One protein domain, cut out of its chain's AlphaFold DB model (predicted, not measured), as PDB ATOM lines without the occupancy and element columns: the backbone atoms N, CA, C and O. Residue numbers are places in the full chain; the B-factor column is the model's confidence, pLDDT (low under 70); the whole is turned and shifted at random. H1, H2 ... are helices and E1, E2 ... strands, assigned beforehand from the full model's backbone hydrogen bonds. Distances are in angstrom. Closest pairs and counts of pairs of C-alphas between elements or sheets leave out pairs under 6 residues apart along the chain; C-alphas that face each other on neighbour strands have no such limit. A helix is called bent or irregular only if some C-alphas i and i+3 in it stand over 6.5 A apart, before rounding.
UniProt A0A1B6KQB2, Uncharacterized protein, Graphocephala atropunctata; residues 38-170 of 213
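AT A GLANCE: This is residues 38 to 170 of the 213 residues of an uncharacterized protein of Graphocephala atropunctata (UniProt A0A1B6KQB2). A long helix, H5, runs through the middle; its residues 138 to 146 pack on one face of a small three-stranded sheet, and H3 covers the other face, making three layers. Away from the sheet, the helical hairpin of H1 and H2 packs on H5, H4 packs on H2, and H6 packs on H5 near residues 128 to 135. The printed part has 133 residues with six named helices and three named strands, in the order H1 H2 E1 H3 E2 H4 H5 E3 H6. The sheet, E1 E3 E2, is parallel and the class is mostly helix. The whole is compact, with a radius of gyration of the C-alphas of 15.4 A and spans of 44 by 35 by 25 A.

IN THESE COORDINATES: H1 takes residues 38 to 46, from C-alpha 38 at (47.629, 44.437, -21.563). H2, residues 50 to 63, is 18.8 A long. E1 is residues 79 to 82; H3, residues 87 to 100, is 20.0 A long. E2 is residues 104 to 106. H4, residues 111 to 116, is irregular, with C-alphas 112 and 115 7.6 A apart. H5, residues 125 to 147, is 33.4 A long, from (50.821, 36.983, -35.231). E3 is residues 152 to 155. H6, residues 158 to 169, is 16.6 A long and ends at (53.922, 24.938, -31.481).

HOW THE PARTS SIT: H5 and H2 are the hubs, touching three helices each. They touch at a shallow tilt of 5 degrees, the same way, the C-alphas of Cys 63 and Ala 137 closest at 5.7 A. H1 touches H5 at residues 126 to 133 alone, Leu 40 and Ala 129 having the closest C-alphas, 6.5 A. H2 touches H4, the C-alphas of Cys 63 and Cys 112 closest at 5.7 A. H6 touches H5 with residues 158 to 161 alone, the C-alphas of Asn 135 and Tyr 158 closest at 6.5 A. H5 is on the sheet at a height of 9.9 A over it; H3 is on the opposite face at 7.6 A. N 80 and O 152 of E1 and E3 are 2.8 A apart, and N 106 and O 153 of E2 and E3 2.8 A, within hydrogen-bond range. E1, H3, E2 form a split strand-helix-strand unit, with E3 between the strands; E2, H4 H5, E3 form a unit of parallel neighbours; both crossovers are right-handed. Every O i to N i+4 pair is within range in H1, H2, H3, H5 and H6; H4 has 0 of 2, and 2 of 3 O i to N i+3 pairs.

THE WHOLE: The C-alphas farthest apart, of Pro 48 and Met 100, are 45.4 A apart. The printed part has no cut. The link from H2 to E1, residues 64 to 78, is long. Residues 73 to 75 and 170 have pLDDT under 70; the mean of the printed part is 91.3.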
ATOM      1  N   GLU A  38      46.691  43.329 -21.396       94.00
ATOM      2  CA  GLU A  38      47.629  44.437 -21.563       94.00
ATOM      3  C   GLU A  38      48.744  44.090 -22.555       94.00
ATOM      4  O   GLU A  38      49.028  44.891 -23.443       94.00
ATOM      5  N   ASP A  39      49.294  42.874 -22.498       92.31
ATOM      6  CA  ASP A  39      50.289  42.401 -23.474       92.31
ATOM      7  C   ASP A  39      49.715  42.392 -24.890       92.31
ATOM      8  O   ASP A  39      50.355  42.816 -25.855       92.31
ATOM      9  N   LEU A  40      48.459  41.965 -25.008       95.06
ATOM     10  CA  LEU A  40      47.745  41.960 -26.269       95.06
ATOM     11  C   LEU A  40      47.494  43.378 -26.799       95.06
ATOM     12  O   LEU A  40      47.716  43.650 -27.978       95.06
ATOM     13  N   LEU A  41      47.055  44.305 -25.947       96.50
ATOM     14  CA  LEU A  41      46.867  45.705 -26.329       96.50
ATOM     15  C   LEU A  41      48.201  46.352 -26.722       96.50
ATOM     16  O   LEU A  41      48.237  47.109 -27.690       96.50
ATOM     17  N   ASN A  42      49.291  46.030 -26.023       96.00
ATOM     18  CA  ASN A  42      50.637  46.489 -26.357       96.00
ATOM     19  C   ASN A  42      51.106  45.969 -27.712       96.00
ATOM     20  O   ASN A  42      51.624  46.755 -28.504       96.00
ATOM     21  N   PHE A  43      50.836  44.703 -28.036       96.19
ATOM     22  CA  PHE A  43      51.080  44.170 -29.376       96.19
ATOM     23  C   PHE A  43      50.393  45.025 -30.451       96.19
ATOM     24  O   PHE A  43      51.051  45.495 -31.374       96.19
ATOM     25  N   PHE A  44      49.097  45.319 -30.303       97.25
ATOM     26  CA  PHE A  44      48.369  46.143 -31.278       97.25
ATOM     27  C   PHE A  44      48.834  47.605 -31.338       97.25
ATOM     28  O   PHE A  44      48.720  48.228 -32.391       97.25
ATOM     29  N   ARG A  45      49.309  48.177 -30.223       97.38
ATOM     30  CA  ARG A  45      49.856  49.546 -30.181       97.38
ATOM     31  C   ARG A  45      51.194  49.645 -30.916       97.38
ATOM     32  O   ARG A  45      51.448  50.665 -31.550       97.38
ATOM     33  N   ASN A  46      52.014  48.600 -30.819       97.00
ATOM     34  CA  ASN A  46      53.371  48.569 -31.357       97.00
ATOM     35  C   ASN A  46      53.446  47.985 -32.779       97.00
ATOM     36  O   ASN A  46      54.457  48.160 -33.455       97.00
ATOM     37  N   ASP A  47      52.397  47.304 -33.249       95.69
ATOM     38  CA  ASP A  47      52.312  46.805 -34.623       95.69
ATOM     39  C   ASP A  47      52.231  47.983 -35.622       95.69
ATOM     40  O   ASP A  47      51.350  48.845 -35.506       95.69
ATOM     41  N   PRO A  48      53.127  48.050 -36.624       94.69
ATOM     42  CA  PRO A  48      53.184  49.182 -37.547       94.69
ATOM     43  C   PRO A  48      52.029  49.195 -38.559       94.69
ATOM     44  O   PRO A  48      51.830  50.198 -39.255       94.69
ATOM     45  N   SER A  49      51.265  48.105 -38.691       95.62
ATOM     46  CA  SER A  49      50.248  48.002 -39.728       95.62
ATOM     47  C   SER A  49      49.063  48.945 -39.455       95.62
ATOM     48  O   SER A  49      48.543  49.044 -38.336       95.62
ATOM     49  N   PRO A  50      48.542  49.620 -40.497       96.56
ATOM     50  CA  PRO A  50      47.301  50.380 -40.382       96.56
ATOM     51  C   PRO A  50      46.128  49.521 -39.894       96.56
ATOM     52  O   PRO A  50      45.265  50.015 -39.168       96.56
ATOM     53  N   LEU A  51      46.121  48.236 -40.262       96.88
ATOM     54  CA  LEU A  51      45.086  47.280 -39.890       96.88
ATOM     55  C   LEU A  51      45.048  47.038 -38.375       96.88
ATOM     56  O   LEU A  51      43.970  47.101 -37.786       96.88
ATOM     57  N   ALA A  52      46.200  46.842 -37.727       97.44
ATOM     58  CA  ALA A  52      46.283  46.685 -36.275       97.44
ATOM     59  C   ALA A  52      45.697  47.899 -35.535       97.44
ATOM     60  O   ALA A  52      44.867  47.745 -34.635       97.44
ATOM     61  N   ARG A  53      46.038  49.114 -35.982       97.38
ATOM     62  CA  ARG A  53      45.488  50.359 -35.420       97.38
ATOM     63  C   ARG A  53      43.971  50.458 -35.589       97.38
ATOM     64  O   ARG A  53      43.279  50.869 -34.656       97.38
ATOM     65  N   GLN A  54      43.439  50.070 -36.749       97.75
ATOM     66  CA  GLN A  54      41.992  50.054 -36.989       97.75
ATOM     67  C   GLN A  54      41.271  49.032 -36.104       97.75
ATOM     68  O   GLN A  54      40.253  49.370 -35.499       97.75
ATOM     69  N   ILE A  55      41.818  47.819 -35.983       98.06
ATOM     70  CA  ILE A  55      41.289  46.769 -35.102       98.06
ATOM     71  C   ILE A  55      41.244  47.273 -33.658       98.06
ATOM     72  O   ILE A  55      40.197  47.198 -33.018       98.06
ATOM     73  N   LEU A  56      42.345  47.846 -33.160       97.69
ATOM     74  CA  LEU A  56      42.432  48.369 -31.798       97.69
ATOM     75  C   LEU A  56      41.427  49.499 -31.546       97.69
ATOM     76  O   LEU A  56      40.777  49.533 -30.499       97.69
ATOM     77  N   LYS A  57      41.275  50.415 -32.511       97.25
ATOM     78  CA  LYS A  57      40.298  51.508 -32.439       97.25
ATOM     79  C   LYS A  57      38.871  50.968 -32.340       97.25
ATOM     80  O   LYS A  57      38.118  51.401 -31.470       97.25
ATOM     81  N   VAL A  58      38.510  50.016 -33.200       97.38
ATOM     82  CA  VAL A  58      37.185  49.379 -33.187       97.38
ATOM     83  C   VAL A  58      36.962  48.588 -31.905       97.38
ATOM     84  O   VAL A  58      35.888  48.682 -31.328       97.38
ATOM     85  N   PHE A  59      37.961  47.857 -31.416       97.06
ATOM     86  CA  PHE A  59      37.846  47.130 -30.155       97.06
ATOM     87  C   PHE A  59      37.472  48.064 -28.999       97.06
ATOM     88  O   PHE A  59      36.485  47.833 -28.304       97.06
ATOM     89  N   LYS A  60      38.211  49.165 -28.842       95.00
ATOM     90  CA  LYS A  60      37.975  50.127 -27.760       95.00
ATOM     91  C   LYS A  60      36.646  50.866 -27.890       95.00
ATOM     92  O   LYS A  60      36.009  51.116 -26.879       95.00
ATOM     93  N   ARG A  61      36.251  51.236 -29.110       94.62
ATOM     94  CA  ARG A  61      35.066  52.071 -29.350       94.62
ATOM     95  C   ARG A  61      33.778  51.257 -29.491       94.62
ATOM     96  O   ARG A  61      32.766  51.622 -28.910       94.62
ATOM     97  N   ASP A  62      33.817  50.183 -30.275       94.56
ATOM     98  CA  ASP A  62      32.622  49.455 -30.719       94.56
ATOM     99  C   ASP A  62      32.379  48.184 -29.891       94.56
ATOM    100  O   ASP A  62      31.233  47.773 -29.734       94.56
ATOM    101  N   CYS A  63      33.430  47.537 -29.365       94.06
ATOM    102  CA  CYS A  63      33.257  46.337 -28.537       94.06
ATOM    103  C   CYS A  63      33.084  46.676 -27.051       94.06
ATOM    104  O   CYS A  63      32.296  46.029 -26.366       94.06
ATOM    105  N   LEU A  64      33.803  47.687 -26.555       91.69
ATOM    106  CA  LEU A  64      33.768  48.139 -25.160       91.69
ATOM    107  C   LEU A  64      32.906  49.404 -25.010       91.69
ATOM    108  O   LEU A  64      33.364  50.438 -24.537       91.69
ATOM    109  N   TYR A  65      31.658  49.329 -25.469       81.38
ATOM    110  CA  TYR A  65      30.774  50.491 -25.644       81.38
ATOM    111  C   TYR A  65      30.096  50.992 -24.355       81.38
ATOM    112  O   TYR A  65      29.411  52.011 -24.375       81.38
ATOM    113  N   VAL A  66      30.271  50.293 -23.233       80.44
ATOM    114  CA  VAL A  66      29.819  50.740 -21.906       80.44
ATOM    115  C   VAL A  66      30.960  50.643 -20.901       80.44
ATOM    116  O   VAL A  66      31.902  49.872 -21.081       80.44
ATOM    117  N   ASN A  67      30.873  51.407 -19.812       76.31
ATOM    118  CA  ASN A  67      31.786  51.227 -18.686       76.31
ATOM    119  C   ASN A  67      31.689  49.782 -18.195       76.31
ATOM    120  O   ASN A  67      30.580  49.261 -18.080       76.31
ATOM    121  N   ASN A  68      32.836  49.145 -17.931       71.94
ATOM    122  CA  ASN A  68      32.909  47.752 -17.491       71.94
ATOM    123  C   ASN A  68      31.963  47.541 -16.304       71.94
ATOM    124  O   ASN A  68      32.275  48.005 -15.203       71.94
ATOM    125  N   PRO A  69      30.797  46.899 -16.512       70.62
ATOM    126  CA  PRO A  69      29.804  46.830 -15.461       70.62
ATOM    127  C   PRO A  69      30.391  45.990 -14.332       70.62
ATOM    128  O   PRO A  69      31.110  45.024 -14.595       70.62
ATOM    129  N   ALA A  70      30.117  46.329 -13.072       75.56
ATOM    130  CA  ALA A  70      30.486  45.445 -11.971       75.56
ATOM    131  C   ALA A  70      29.919  44.044 -12.259       75.56
ATOM    132  O   ALA A  70      28.790  43.918 -12.743       75.56
ATOM    133  N   PHE A  71      30.725  42.997 -12.060       72.75
ATOM    134  CA  PHE A  71      30.184  41.644 -12.154       72.75
ATOM    135  C   PHE A  71      29.239  41.478 -10.971       72.75
ATOM    136  O   PHE A  71      29.683  41.565  -9.829       72.75
ATOM    137  N   LYS A  72      27.944  41.318 -11.238       75.25
ATOM    138  CA  LYS A  72      27.028  40.837 -10.212       75.25
ATOM    139  C   LYS A  72      27.101  39.327 -10.293       75.25
ATOM    140  O   LYS A  72      26.812  38.780 -11.357       75.25
ATOM    141  N   ASP A  73      27.540  38.690  -9.214       66.88
ATOM    142  CA  ASP A  73      27.579  37.234  -9.132       66.88
ATOM    143  C   ASP A  73      26.140  36.707  -9.104       66.88
ATOM    144  O   ASP A  73      25.502  36.563  -8.066       66.88
ATOM    145  N   ASN A  74      25.578  36.578 -10.301       64.12
ATOM    146  CA  ASN A  74      24.223  36.135 -10.563       64.12
ATOM    147  C   ASN A  74      24.327  34.701 -11.075       64.12
ATOM    148  O   ASN A  74      24.240  34.452 -12.279       64.12
ATOM    149  N   THR A  75      24.520  33.766 -10.148       68.06
ATOM    150  CA  THR A  75      24.664  32.327 -10.421       68.06
ATOM    151  C   THR A  75      23.435  31.703 -11.096       68.06
ATOM    152  O   THR A  75      23.523  30.609 -11.644       68.06
ATOM    153  N   ASP A  76      22.307  32.414 -11.141       81.94
ATOM    154  CA  ASP A  76      21.037  31.919 -11.688       81.94
ATOM    155  C   ASP A  76      21.024  31.722 -13.215       81.94
ATOM    156  O   ASP A  76      20.080  31.135 -13.750       81.94
ATOM    157  N   LYS A  77      22.000  32.271 -13.955       91.69
ATOM    158  CA  LYS A  77      22.004  32.228 -15.427       91.69
ATOM    159  C   LYS A  77      23.306  31.637 -15.960       91.69
ATOM    160  O   LYS A  77      24.378  32.148 -15.642       91.69
ATOM    161  N   PRO A  78      23.237  30.583 -16.793       94.12
ATOM    162  CA  PRO A  78      24.433  29.883 -17.222       94.12
ATOM    163  C   PRO A  78      25.189  30.659 -18.307       94.12
ATOM    164  O   PRO A  78      24.595  31.275 -19.198       94.12
ATOM    165  N   PHE A  79      26.515  30.553 -18.255       94.50
ATOM    166  CA  PHE A  79      27.421  30.868 -19.355       94.50
ATOM    167  C   PHE A  79      27.944  29.556 -19.940       94.50
ATOM    168  O   PHE A  79      28.690  28.830 -19.285       94.50
ATOM    169  N   ILE A  80      27.531  29.240 -21.163       96.25
ATOM    170  CA  ILE A  80      27.830  27.975 -21.832       96.25
ATOM    171  C   ILE A  80      28.712  28.257 -23.040       96.25
ATOM    172  O   ILE A  80      28.388  29.103 -23.872       96.25
ATOM    173  N   VAL A  81      29.811  27.515 -23.168       96.25
ATOM    174  CA  VAL A  81      30.687  27.568 -24.342       96.25
ATOM    175  C   VAL A  81      30.563  26.266 -25.119       96.25
ATOM    176  O   VAL A  81      30.745  25.189 -24.562       96.25
ATOM    177  N   ILE A  82      30.299  26.369 -26.420       95.38
ATOM    178  CA  ILE A  82      30.272  25.223 -27.332       95.38
ATOM    179  C   ILE A  82      31.605  25.149 -28.064       95.38
ATOM    180  O   ILE A  82      31.975  26.070 -28.797       95.38
ATOM    181  N   ILE A  83      32.305  24.036 -27.864       92.06
ATOM    182  CA  ILE A  83      33.613  23.740 -28.450       92.06
ATOM    183  C   ILE A  83      33.457  22.572 -29.421       92.06
ATOM    184  O   ILE A  83      32.668  21.657 -29.186       92.06
ATOM    185  N   GLY A  84      34.214  22.588 -30.514       89.06
ATOM    186  CA  GLY A  84      34.292  21.446 -31.422       89.06
ATOM    187  C   GLY A  84      34.896  21.784 -32.779       89.06
ATOM    188  O   GLY A  84      35.092  22.948 -33.136       89.06
ATOM    189  N   ASN A  85      35.142  20.747 -33.575       87.31
ATOM    190  CA  ASN A  85      35.869  20.894 -34.837       87.31
ATOM    191  C   ASN A  85      34.968  21.321 -36.007       87.31
ATOM    192  O   ASN A  85      35.438  21.962 -36.943       87.31
ATOM    193  N   HIS A  86      33.671  21.001 -35.960       91.31
ATOM    194  CA  HIS A  86      32.749  21.278 -37.062       91.31
ATOM    195  C   HIS A  86      31.917  22.543 -36.811       91.31
ATOM    196  O   HIS A  86      30.984  22.549 -36.005       91.31
ATOM    197  N   ARG A  87      32.246  23.627 -37.525       89.31
ATOM    198  CA  ARG A  87      31.648  24.960 -37.324       89.31
ATOM    199  C   ARG A  87      30.122  24.965 -37.466       89.31
ATOM    200  O   ARG A  87      29.449  25.483 -36.580       89.31
ATOM    201  N   ALA A  88      29.588  24.384 -38.542       93.25
ATOM    202  CA  ALA A  88      28.150  24.423 -38.826       93.25
ATOM    203  C   ALA A  88      27.324  23.660 -37.775       93.25
ATOM    204  O   ALA A  88      26.246  24.103 -37.379       93.25
ATOM    205  N   THR A  89      27.855  22.547 -37.260       95.25
ATOM    206  CA  THR A  89      27.202  21.781 -36.186       95.25
ATOM    207  C   THR A  89      27.171  22.585 -34.895       95.25
ATOM    208  O   THR A  89      26.122  22.692 -34.271       95.25
ATOM    209  N   ARG A  90      28.293  23.202 -34.513       94.75
ATOM    210  CA  ARG A  90      28.354  24.038 -33.305       94.75
ATOM    211  C   ARG A  90      27.414  25.229 -33.370       94.75
ATOM    212  O   ARG A  90      26.814  25.592 -32.366       94.75
ATOM    213  N   GLU A  91      27.303  25.842 -34.543       95.44
ATOM    214  CA  GLU A  91      26.371  26.936 -34.780       95.44
ATOM    215  C   GLU A  91      24.923  26.477 -34.620       95.44
ATOM    216  O   GLU A  91      24.198  27.053 -33.814       95.44
ATOM    217  N   SER A  92      24.545  25.380 -35.276       97.00
ATOM    218  CA  SER A  92      23.193  24.811 -35.181       97.00
ATOM    219  C   SER A  92      22.827  24.438 -33.739       97.00
ATOM    220  O   SER A  92      21.781  24.847 -33.237       97.00
ATOM    221  N   VAL A  93      23.718  23.726 -33.038       97.19
ATOM    222  CA  VAL A  93      23.524  23.339 -31.630       97.19
ATOM    223  C   VAL A  93      23.471  24.569 -30.725       97.19
ATOM    224  O   VAL A  93      22.641  24.632 -29.824       97.19
ATOM    225  N   GLY A  94      24.322  25.567 -30.961       97.44
ATOM    226  CA  GLY A  94      24.362  26.773 -30.139       97.44
ATOM    227  C   GLY A  94      23.147  27.664 -30.279       97.44
ATOM    228  O   GLY A  94      22.664  28.178 -29.272       97.44
ATOM    229  N   ILE A  95      22.624  27.805 -31.495       97.81
ATOM    230  CA  ILE A  95      21.376  28.527 -31.740       97.81
ATOM    231  C   ILE A  95      20.212  27.787 -31.074       97.81
ATOM    232  O   ILE A  95      19.443  28.407 -30.340       97.81
ATOM    233  N   ALA A  96      20.117  26.465 -31.262       98.38
ATOM    234  CA  ALA A  96      19.071  25.651 -30.647       98.38
ATOM    235  C   ALA A  96      19.109  25.732 -29.110       98.38
ATOM    236  O   ALA A  96      18.093  26.019 -28.480       98.38
ATOM    237  N   LEU A  97      20.289  25.570 -28.504       98.19
ATOM    238  CA  LEU A  97      20.460  25.645 -27.053       98.19
ATOM    239  C   LEU A  97      20.130  27.037 -26.501       98.19
ATOM    240  O   LEU A  97      19.445  27.149 -25.487       98.19
ATOM    241  N   ALA A  98      20.582  28.104 -27.166       97.94
ATOM    242  CA  ALA A  98      20.238  29.465 -26.764       97.94
ATOM    243  C   ALA A  98      18.721  29.689 -26.811       97.94
ATOM    244  O   ALA A  98      18.168  30.266 -25.879       97.94
ATOM    245  N   SER A  99      18.045  29.178 -27.846       98.00
ATOM    246  CA  SER A  99      16.587  29.245 -27.964       98.00
ATOM    247  C   SER A  99      15.882  28.509 -26.822       98.00
ATOM    248  O   SER A  99      14.955  29.058 -26.235       98.00
ATOM    249  N   MET A 100      16.332  27.301 -26.466       97.81
ATOM    250  CA  MET A 100      15.756  26.520 -25.359       97.81
ATOM    251  C   MET A 100      15.906  27.216 -24.002       97.81
ATOM    252  O   MET A 100      15.040  27.094 -23.141       97.81
ATOM    253  N   LEU A 101      16.998  27.958 -23.809       96.56
ATOM    254  CA  LEU A 101      17.270  28.701 -22.578       96.56
ATOM    255  C   LEU A 101      16.629  30.096 -22.559       96.56
ATOM    256  O   LEU A 101      16.792  30.815 -21.573       96.56
ATOM    257  N   ASN A 102      15.952  30.508 -23.639       96.19
ATOM    258  CA  ASN A 102      15.555  31.898 -23.874       96.19
ATOM    259  C   ASN A 102      16.737  32.872 -23.655       96.19
ATOM    260  O   ASN A 102      16.628  33.902 -22.990       96.19
ATOM    261  N   GLY A 103      17.910  32.461 -24.137       96.25
ATOM    262  CA  GLY A 103      19.194  33.106 -23.916       96.25
ATOM    263  C   GLY A 103      19.779  33.744 -25.168       96.25
ATOM    264  O   GLY A 103      19.235  33.689 -26.271       96.25
ATOM    265  N   LYS A 104      20.948  34.357 -24.992       96.81
ATOM    266  CA  LYS A 104      21.693  35.008 -26.061       96.81
ATOM    267  C   LYS A 104      22.693  34.043 -26.685       96.81
ATOM    268  O   LYS A 104      23.655  33.630 -26.040       96.81
ATOM    269  N   TYR A 105      22.518  33.772 -27.976       97.44
ATOM    270  CA  TYR A 105      23.570  33.183 -28.795       97.44
ATOM    271  C   TYR A 105      24.620  34.239 -29.169       97.44
ATOM    272  O   TYR A 105      24.287  35.354 -29.589       97.44
ATOM    273  N   MET A 106      25.894  33.882 -29.025       95.81
ATOM    274  CA  MET A 106      27.046  34.712 -29.356       95.81
ATOM    275  C   MET A 106      27.992  33.960 -30.292       95.81
ATOM    276  O   MET A 106      28.298  32.784 -30.092       95.81
ATOM    277  N   THR A 107      28.480  34.662 -31.312       92.94
ATOM    278  CA  THR A 107      29.406  34.125 -32.310       92.94
ATOM    279  C   THR A 107      30.851  34.488 -31.995       92.94
ATOM    280  O   THR A 107      31.138  35.485 -31.330       92.94
ATOM    281  N   TYR A 108      31.760  33.676 -32.528       89.56
ATOM    282  CA  TYR A 108      33.193  33.909 -32.496       89.56
ATOM    283  C   TYR A 108      33.752  33.968 -33.927       89.56
ATOM    284  O   TYR A 108      33.491  33.052 -34.714       89.56
ATOM    285  N   PRO A 109      34.554  34.986 -34.297       93.25
ATOM    286  CA  PRO A 109      34.907  36.190 -33.535       93.25
ATOM    287  C   PRO A 109      33.726  37.110 -33.191       93.25
ATOM    288  O   PRO A 109      32.674  37.048 -33.829       93.25
ATOM    289  N   ALA A 110      33.938  38.007 -32.224       94.81
ATOM    290  CA  ALA A 110      32.964  38.974 -31.741       94.81
ATOM    291  C   ALA A 110      32.437  39.850 -32.897       94.81
ATOM    292  O   ALA A 110      33.252  40.370 -33.671       94.81
ATOM    293  N   PRO A 111      31.111  40.076 -33.007       94.00
ATOM    294  CA  PRO A 111      30.496  40.785 -34.135       94.00
ATOM    295  C   PRO A 111      31.142  42.130 -34.495       94.00
ATOM    296  O   PRO A 111      31.394  42.396 -35.668       94.00
ATOM    297  N   CYS A 112      31.515  42.939 -33.496       95.31
ATOM    298  CA  CYS A 112      32.180  44.237 -33.688       95.31
ATOM    299  C   CYS A 112      33.494  44.154 -34.502       95.31
ATOM    300  O   CYS A 112      33.888  45.125 -35.158       95.31
ATOM    301  N   LEU A 113      34.159  42.993 -34.493       96.56
ATOM    302  CA  LEU A 113      35.454  42.745 -35.125       96.56
ATOM    303  C   LEU A 113      35.377  41.895 -36.403       96.56
ATOM    304  O   LEU A 113      36.374  41.795 -37.118       96.56
ATOM    305  N   GLN A 114      34.224  41.305 -36.735       94.19
ATOM    306  CA  GLN A 114      34.114  40.325 -37.829       94.19
ATOM    307  C   GLN A 114      34.559  40.862 -39.197       94.19
ATOM    308  O   GLN A 114      35.149  40.122 -39.985       94.19
ATOM    309  N   ARG A 115      34.382  42.165 -39.450       95.06
ATOM    310  CA  ARG A 115      34.820  42.834 -40.690       95.06
ATOM    311  C   ARG A 115      36.311  42.668 -41.014       95.06
ATOM    312  O   ARG A 115      36.695  42.801 -42.173       95.06
ATOM    313  N   PHE A 116      37.153  42.375 -40.023       96.31
ATOM    314  CA  PHE A 116      38.602  42.254 -40.207       96.31
ATOM    315  C   PHE A 116      39.075  40.824 -40.513       96.31
ATOM    316  O   PHE A 116      40.222  40.647 -40.919       96.31
ATOM    317  N   ILE A 117      38.222  39.799 -40.370       91.75
ATOM    318  CA  ILE A 117      38.614  38.374 -40.467       91.75
ATOM    319  C   ILE A 117      39.336  38.049 -41.782       91.75
ATOM    320  O   ILE A 117      40.312  37.293 -41.788       91.75
ATOM    321  N   ASN A 118      38.867  38.622 -42.890       92.81
ATOM    322  CA  ASN A 118      39.403  38.356 -44.226       92.81
ATOM    323  C   ASN A 118      40.558  39.293 -44.611       92.81
ATOM    324  O   ASN A 118      41.192  39.075 -45.635       92.81
ATOM    325  N   GLN A 119      40.854  40.305 -43.793       94.69
ATOM    326  CA  GLN A 119      41.892  41.303 -44.075       94.69
ATOM    327  C   GLN A 119      43.271  40.888 -43.541       94.69
ATOM    328  O   GLN A 119      44.290  41.409 -43.979       94.69
ATOM    329  N   MET A 120      43.321  39.950 -42.590       93.00
ATOM    330  CA  MET A 120      44.572  39.495 -41.981       93.00
ATOM    331  C   MET A 120      45.079  38.209 -42.644       93.00
ATOM    332  O   MET A 120      44.339  37.214 -42.669       93.00
ATOM    333  N   PRO A 121      46.346  38.152 -43.094       88.69
ATOM    334  CA  PRO A 121      46.906  36.935 -43.669       88.69
ATOM    335  C   PRO A 121      46.902  35.770 -42.668       88.69
ATOM    336  O   PRO A 121      47.104  35.949 -41.461       88.69
ATOM    337  N   LYS A 122      46.652  34.554 -43.168       88.62
ATOM    338  CA  LYS A 122      46.655  33.327 -42.353       88.62
ATOM    339  C   LYS A 122      48.045  33.081 -41.752       88.62
ATOM    340  O   LYS A 122      49.056  33.385 -42.371       88.62
ATOM    341  N   GLY A 123      48.088  32.519 -40.542       84.88
ATOM    342  CA  GLY A 123      49.339  32.142 -39.872       84.88
ATOM    343  C   GLY A 123      50.192  33.303 -39.341       84.88
ATOM    344  O   GLY A 123      51.310  33.051 -38.900       84.88
ATOM    345  N   THR A 124      49.693  34.543 -39.370       89.88
ATOM    346  CA  THR A 124      50.385  35.723 -38.824       89.88
ATOM    347  C   THR A 124      50.110  35.918 -37.333       89.88
ATOM    348  O   THR A 124      49.043  35.539 -36.837       89.88
ATOM    349  N   MET A 125      51.036  36.581 -36.629       90.50
ATOM    350  CA  MET A 125      50.821  36.983 -35.231       90.50
ATOM    351  C   MET A 125      49.669  37.969 -35.089       90.50
ATOM    352  O   MET A 125      48.877  37.825 -34.165       90.50
ATOM    353  N   LEU A 126      49.492  38.887 -36.046       94.06
ATOM    354  CA  LEU A 126      48.352  39.802 -36.057       94.06
ATOM    355  C   LEU A 126      47.016  39.049 -36.062       94.06
ATOM    356  O   LEU A 126      46.124  39.359 -35.274       94.06
ATOM    357  N   ARG A 127      46.885  38.016 -36.907       93.25
ATOM    358  CA  ARG A 127      45.671  37.194 -36.952       93.25
ATOM    359  C   ARG A 127      45.454  36.438 -35.641       93.25
ATOM    360  O   ARG A 127      44.318  36.348 -35.185       93.25
ATOM    361  N   ARG A 128      46.518  35.920 -35.020       91.69
ATOM    362  CA  ARG A 128      46.437  35.257 -33.709       91.69
ATOM    363  C   ARG A 128      45.999  36.243 -32.620       91.69
ATOM    364  O   ARG A 128      45.011  35.991 -31.936       91.69
ATOM    365  N   ALA A 129      46.660  37.392 -32.523       94.00
ATOM    366  CA  ALA A 129      46.322  38.471 -31.599       94.00
ATOM    367  C   ALA A 129      44.863  38.921 -31.759       94.00
ATOM    368  O   ALA A 129      44.140  39.067 -30.778       94.00
ATOM    369  N   PHE A 130      44.379  39.058 -32.994       95.50
ATOM    370  CA  PHE A 130      42.985  39.400 -33.277       95.50
ATOM    371  C   PHE A 130      41.989  38.414 -32.660       95.50
ATOM    372  O   PHE A 130      40.989  38.820 -32.067       95.50
ATOM    373  N   TYR A 131      42.265  37.118 -32.768       94.19
ATOM    374  CA  TYR A 131      41.405  36.085 -32.209       94.19
ATOM    375  C   TYR A 131      41.416  36.081 -30.670       94.19
ATOM    376  O   TYR A 131      40.356  35.913 -30.056       94.19
ATOM    377  N   PHE A 132      42.564  36.347 -30.036       94.19
ATOM    378  CA  PHE A 132      42.631  36.597 -28.589       94.19
ATOM    379  C   PHE A 132      41.857  37.865 -28.197       94.19
ATOM    380  O   PHE A 132      41.091  37.850 -27.235       94.19
ATOM    381  N   LEU A 133      41.966  38.943 -28.976       95.50
ATOM    382  CA  LEU A 133      41.296  40.218 -28.691       95.50
ATOM    383  C   LEU A 133      39.776  40.060 -28.762       95.50
ATOM    384  O   LEU A 133      39.028  40.574 -27.930       95.50
ATOM    385  N   SER A 134      39.322  39.260 -29.721       95.81
ATOM    386  CA  SER A 134      37.933  38.856 -29.857       95.81
ATOM    387  C   SER A 134      37.405  38.056 -28.657       95.81
ATOM    388  O   SER A 134      36.224  38.188 -28.326       95.81
ATOM    389  N   ASN A 135      38.234  37.247 -27.982       94.50
ATOM    390  CA  ASN A 135      37.817  36.572 -26.746       94.50
ATOM    391  C   ASN A 135      37.512  37.595 -25.649       94.50
ATOM    392  O   ASN A 135      36.457  37.509 -25.028       94.50
ATOM    393  N   TYR A 136      38.359  38.612 -25.470       94.75
ATOM    394  CA  TYR A 136      38.098  39.684 -24.502       94.75
ATOM    395  C   TYR A 136      36.838  40.494 -24.837       94.75
ATOM    396  O   TYR A 136      36.049  40.790 -23.940       94.75
ATOM    397  N   ALA A 137      36.596  40.795 -26.117       95.25
ATOM    398  CA  ALA A 137      35.352  41.443 -26.548       95.25
ATOM    399  C   ALA A 137      34.117  40.577 -26.231       95.25
ATOM    400  O   ALA A 137      33.112  41.074 -25.726       95.25
ATOM    401  N   SER A 138      34.211  39.269 -26.487       95.00
ATOM    402  CA  SER A 138      33.133  38.316 -26.198       95.00
ATOM    403  C   SER A 138      32.894  38.180 -24.693       95.00
ATOM    404  O   SER A 138      31.746  38.168 -24.264       95.00
ATOM    405  N   ALA A 139      33.955  38.157 -23.883       93.19
ATOM    406  CA  ALA A 139      33.875  38.115 -22.425       93.19
ATOM    407  C   ALA A 139      33.134  39.335 -21.863       93.19
ATOM    408  O   ALA A 139      32.239  39.205 -21.030       93.19
ATOM    409  N   PHE A 140      33.478  40.524 -22.363       93.12
ATOM    410  CA  PHE A 140      32.829  41.770 -21.977       93.12
ATOM    411  C   PHE A 140      31.334  41.768 -22.323       93.12
ATOM    412  O   PHE A 140      30.499  42.089 -21.478       93.12
ATOM    413  N   TYR A 141      30.970  41.347 -23.538       93.62
ATOM    414  CA  TYR A 141      29.564  41.292 -23.934       93.62
ATOM    415  C   TYR A 141      28.783  40.206 -23.178       93.62
ATOM    416  O   TYR A 141      27.662  40.457 -22.738       93.62
ATOM    417  N   ALA A 142      29.385  39.036 -22.940       93.44
ATOM    418  CA  ALA A 142      28.789  37.977 -22.126       93.44
ATOM    419  C   ALA A 142      28.502  38.469 -20.701       93.44
ATOM    420  O   ALA A 142      27.408  38.263 -20.183       93.44
ATOM    421  N   LYS A 143      29.441  39.208 -20.101       91.81
ATOM    422  CA  LYS A 143      29.269  39.833 -18.786       91.81
ATOM    423  C   LYS A 143      28.052  40.759 -18.731       91.81
ATOM    424  O   LYS A 143      27.291  40.712 -17.767       91.81
ATOM    425  N   ILE A 144      27.845  41.580 -19.762       91.62
ATOM    426  CA  ILE A 144      26.659  42.443 -19.864       91.62
ATOM    427  C   ILE A 144      25.382  41.597 -19.895       91.62
ATOM    428  O   ILE A 144      24.451  41.880 -19.149       91.62
ATOM    429  N   GLN A 145      25.339  40.550 -20.723       92.69
ATOM    430  CA  GLN A 145      24.160  39.686 -20.843       92.69
ATOM    431  C   GLN A 145      23.825  38.971 -19.527       92.69
ATOM    432  O   GLN A 145      22.672  38.977 -19.104       92.69
ATOM    433  N   LEU A 146      24.832  38.440 -18.832       92.12
ATOM    434  CA  LEU A 146      24.649  37.785 -17.533       92.12
ATOM    435  C   LEU A 146      24.142  38.769 -16.465       92.12
ATOM    436  O   LEU A 146      23.228  38.449 -15.703       92.12
ATOM    437  N   ASN A 147      24.657  40.002 -16.457       90.50
ATOM    438  CA  ASN A 147      24.161  41.068 -15.581       90.50
ATOM    439  C   ASN A 147      22.697  41.445 -15.875       90.50
ATOM    440  O   ASN A 147      21.966  41.805 -14.952       90.50
ATOM    441  N   LEU A 148      22.261  41.325 -17.133       90.81
ATOM    442  CA  LEU A 148      20.869  41.491 -17.566       90.81
ATOM    443  C   LEU A 148      20.004  40.240 -17.338       90.81
ATOM    444  O   LEU A 148      18.859  40.210 -17.774       90.81
ATOM    445  N   ARG A 149      20.526  39.218 -16.644       91.50
ATOM    446  CA  ARG A 149      19.854  37.935 -16.383       91.50
ATOM    447  C   ARG A 149      19.538  37.119 -17.649       91.50
ATOM    448  O   ARG A 149      18.653  36.263 -17.617       91.50
ATOM    449  N   ASN A 150      20.304  37.304 -18.722       93.25
ATOM    450  CA  ASN A 150      20.207  36.487 -19.930       93.25
ATOM    451  C   ASN A 150      21.222  35.334 -19.871       93.25
ATOM    452  O   ASN A 150      22.417  35.604 -19.721       93.25
ATOM    453  N   PRO A 151      20.799  34.063 -20.026       95.94
ATOM    454  CA  PRO A 151      21.725  32.967 -20.294       95.94
ATOM    455  C   PRO A 151      22.553  33.272 -21.538       95.94
ATOM    456  O   PRO A 151      22.049  33.875 -22.488       95.94
ATOM    457  N   VAL A 152      23.803  32.835 -21.562       96.44
ATOM    458  CA  VAL A 152      24.703  33.079 -22.688       96.44
ATOM    459  C   VAL A 152      25.193  31.755 -23.238       96.44
ATOM    460  O   VAL A 152      25.716  30.927 -22.498       96.44
ATOM    461  N   VAL A 153      25.070  31.584 -24.552       97.88
ATOM    462  CA  VAL A 153      25.654  30.467 -25.297       97.88
ATOM    463  C   VAL A 153      26.647  31.036 -26.298       97.88
ATOM    464  O   VAL A 153      26.265  31.713 -27.251       97.88
ATOM    465  N   LEU A 154      27.932  30.775 -26.081       96.50
ATOM    466  CA  LEU A 154      29.026  31.271 -26.905       96.50
ATOM    467  C   LEU A 154      29.613  30.144 -27.760       96.50
ATOM    468  O   LEU A 154      30.032  29.103 -27.256       96.50
ATOM    469  N   ASN A 155      29.677  30.363 -29.070       94.25
ATOM    470  CA  ASN A 155      30.258  29.410 -30.005       94.25
ATOM    471  C   ASN A 155      31.777  29.599 -30.125       94.25
ATOM    472  O   ASN A 155      32.230  30.327 -31.002       94.25
ATOM    473  N   GLY A 156      32.556  28.898 -29.300       89.00
ATOM    474  CA  GLY A 156      34.019  28.994 -29.257       89.00
ATOM    475  C   GLY A 156      34.530  30.102 -28.335       89.00
ATOM    476  O   GLY A 156      33.943  31.176 -28.238       89.00
ATOM    477  N   TYR A 157      35.630  29.829 -27.631       90.50
ATOM    478  CA  TYR A 157      36.230  30.767 -26.678       90.50
ATOM    479  C   TYR A 157      37.741  30.513 -26.521       90.50
ATOM    480  O   TYR A 157      38.391  30.050 -27.460       90.50
ATOM    481  N   TYR A 158      38.315  30.789 -25.342       86.75
ATOM    482  CA  TYR A 158      39.749  30.634 -25.062       86.75
ATOM    483  C   TYR A 158      40.325  29.279 -25.470       86.75
ATOM    484  O   TYR A 158      41.391  29.246 -26.083       86.75
ATOM    485  N   PHE A 159      39.623  28.178 -25.188       87.06
ATOM    486  CA  PHE A 159      40.137  26.834 -25.461       87.06
ATOM    487  C   PHE A 159      40.499  26.613 -26.931       87.06
ATOM    488  O   PHE A 159      41.542  26.039 -27.206       87.06
ATOM    489  N   GLU A 160      39.723  27.135 -27.882       84.12
ATOM    490  CA  GLU A 160      40.015  26.919 -29.308       84.12
ATOM    491  C   GLU A 160      41.289  27.639 -29.751       84.12
ATOM    492  O   GLU A 160      42.053  27.114 -30.561       84.12
ATOM    493  N   GLN A 161      41.550  28.819 -29.182       83.00
ATOM    494  CA  GLN A 161      42.783  29.559 -29.446       83.00
ATOM    495  C   GLN A 161      43.992  28.899 -28.797       83.00
ATOM    496  O   GLN A 161      45.041  28.803 -29.428       83.00
ATOM    497  N   LEU A 162      43.837  28.399 -27.570       85.31
ATOM    498  CA  LEU A 162      44.899  27.672 -26.882       85.31
ATOM    499  C   LEU A 162      45.246  26.377 -27.618       85.31
ATOM    500  O   LEU A 162      46.415  26.151 -27.918       85.31
ATOM    501  N   THR A 163      44.249  25.573 -27.995       85.62
ATOM    502  CA  THR A 163      44.464  24.353 -28.781       85.62
ATOM    503  C   THR A 163      45.147  24.669 -30.111       85.62
ATOM    504  O   THR A 163      46.108  23.994 -30.470       85.62
ATOM    505  N   PHE A 164      44.724  25.721 -30.821       82.12
ATOM    506  CA  PHE A 164      45.372  26.128 -32.070       82.12
ATOM    507  C   PHE A 164      46.832  26.563 -31.869       82.12
ATOM    508  O   PHE A 164      47.692  26.212 -32.680       82.12
ATOM    509  N   SER A 165      47.133  27.313 -30.806       81.31
ATOM    510  CA  SER A 165      48.509  27.703 -30.484       81.31
ATOM    511  C   SER A 165      49.378  26.492 -30.141       81.31
ATOM    512  O   SER A 165      50.477  26.391 -30.673       81.31
ATOM    513  N   ILE A 166      48.867  25.551 -29.341       83.75
ATOM    514  CA  ILE A 166      49.588  24.331 -28.943       83.75
ATOM    515  C   ILE A 166      49.864  23.434 -30.152       83.75
ATOM    516  O   ILE A 166      50.993  23.010 -30.372       83.75
ATOM    517  N   VAL A 167      48.856  23.154 -30.981       83.19
ATOM    518  CA  VAL A 167      49.037  22.294 -32.164       83.19
ATOM    519  C   VAL A 167      50.088  22.878 -33.111       83.19
ATOM    520  O   VAL A 167      50.916  22.141 -33.644       83.19
ATOM    521  N   ASN A 168      50.109  24.203 -33.270       76.00
ATOM    522  CA  ASN A 168      51.092  24.876 -34.115       76.00
ATOM    523  C   ASN A 168      52.486  25.000 -33.485       76.00
ATOM    524  O   ASN A 168      53.443  25.180 -34.234       76.00
ATOM    525  N   SER A 169      52.617  24.934 -32.155       74.56
ATOM    526  CA  SER A 169      53.922  24.938 -31.481       74.56
ATOM    527  C   SER A 169      54.571  23.553 -31.475       74.56
ATOM    528  O   SER A 169      55.785  23.437 -31.584       74.56
ATOM    529  N   SER A 170      53.762  22.494 -31.382       63.34
ATOM    530  CA  SER A 170      54.234  21.109 -31.241       63.34
ATOM    531  C   SER A 170      54.663  20.454 -32.556       63.34
ATOM    532  O   SER A 170      55.222  19.361 -32.543       63.34
TER     533      SER A 170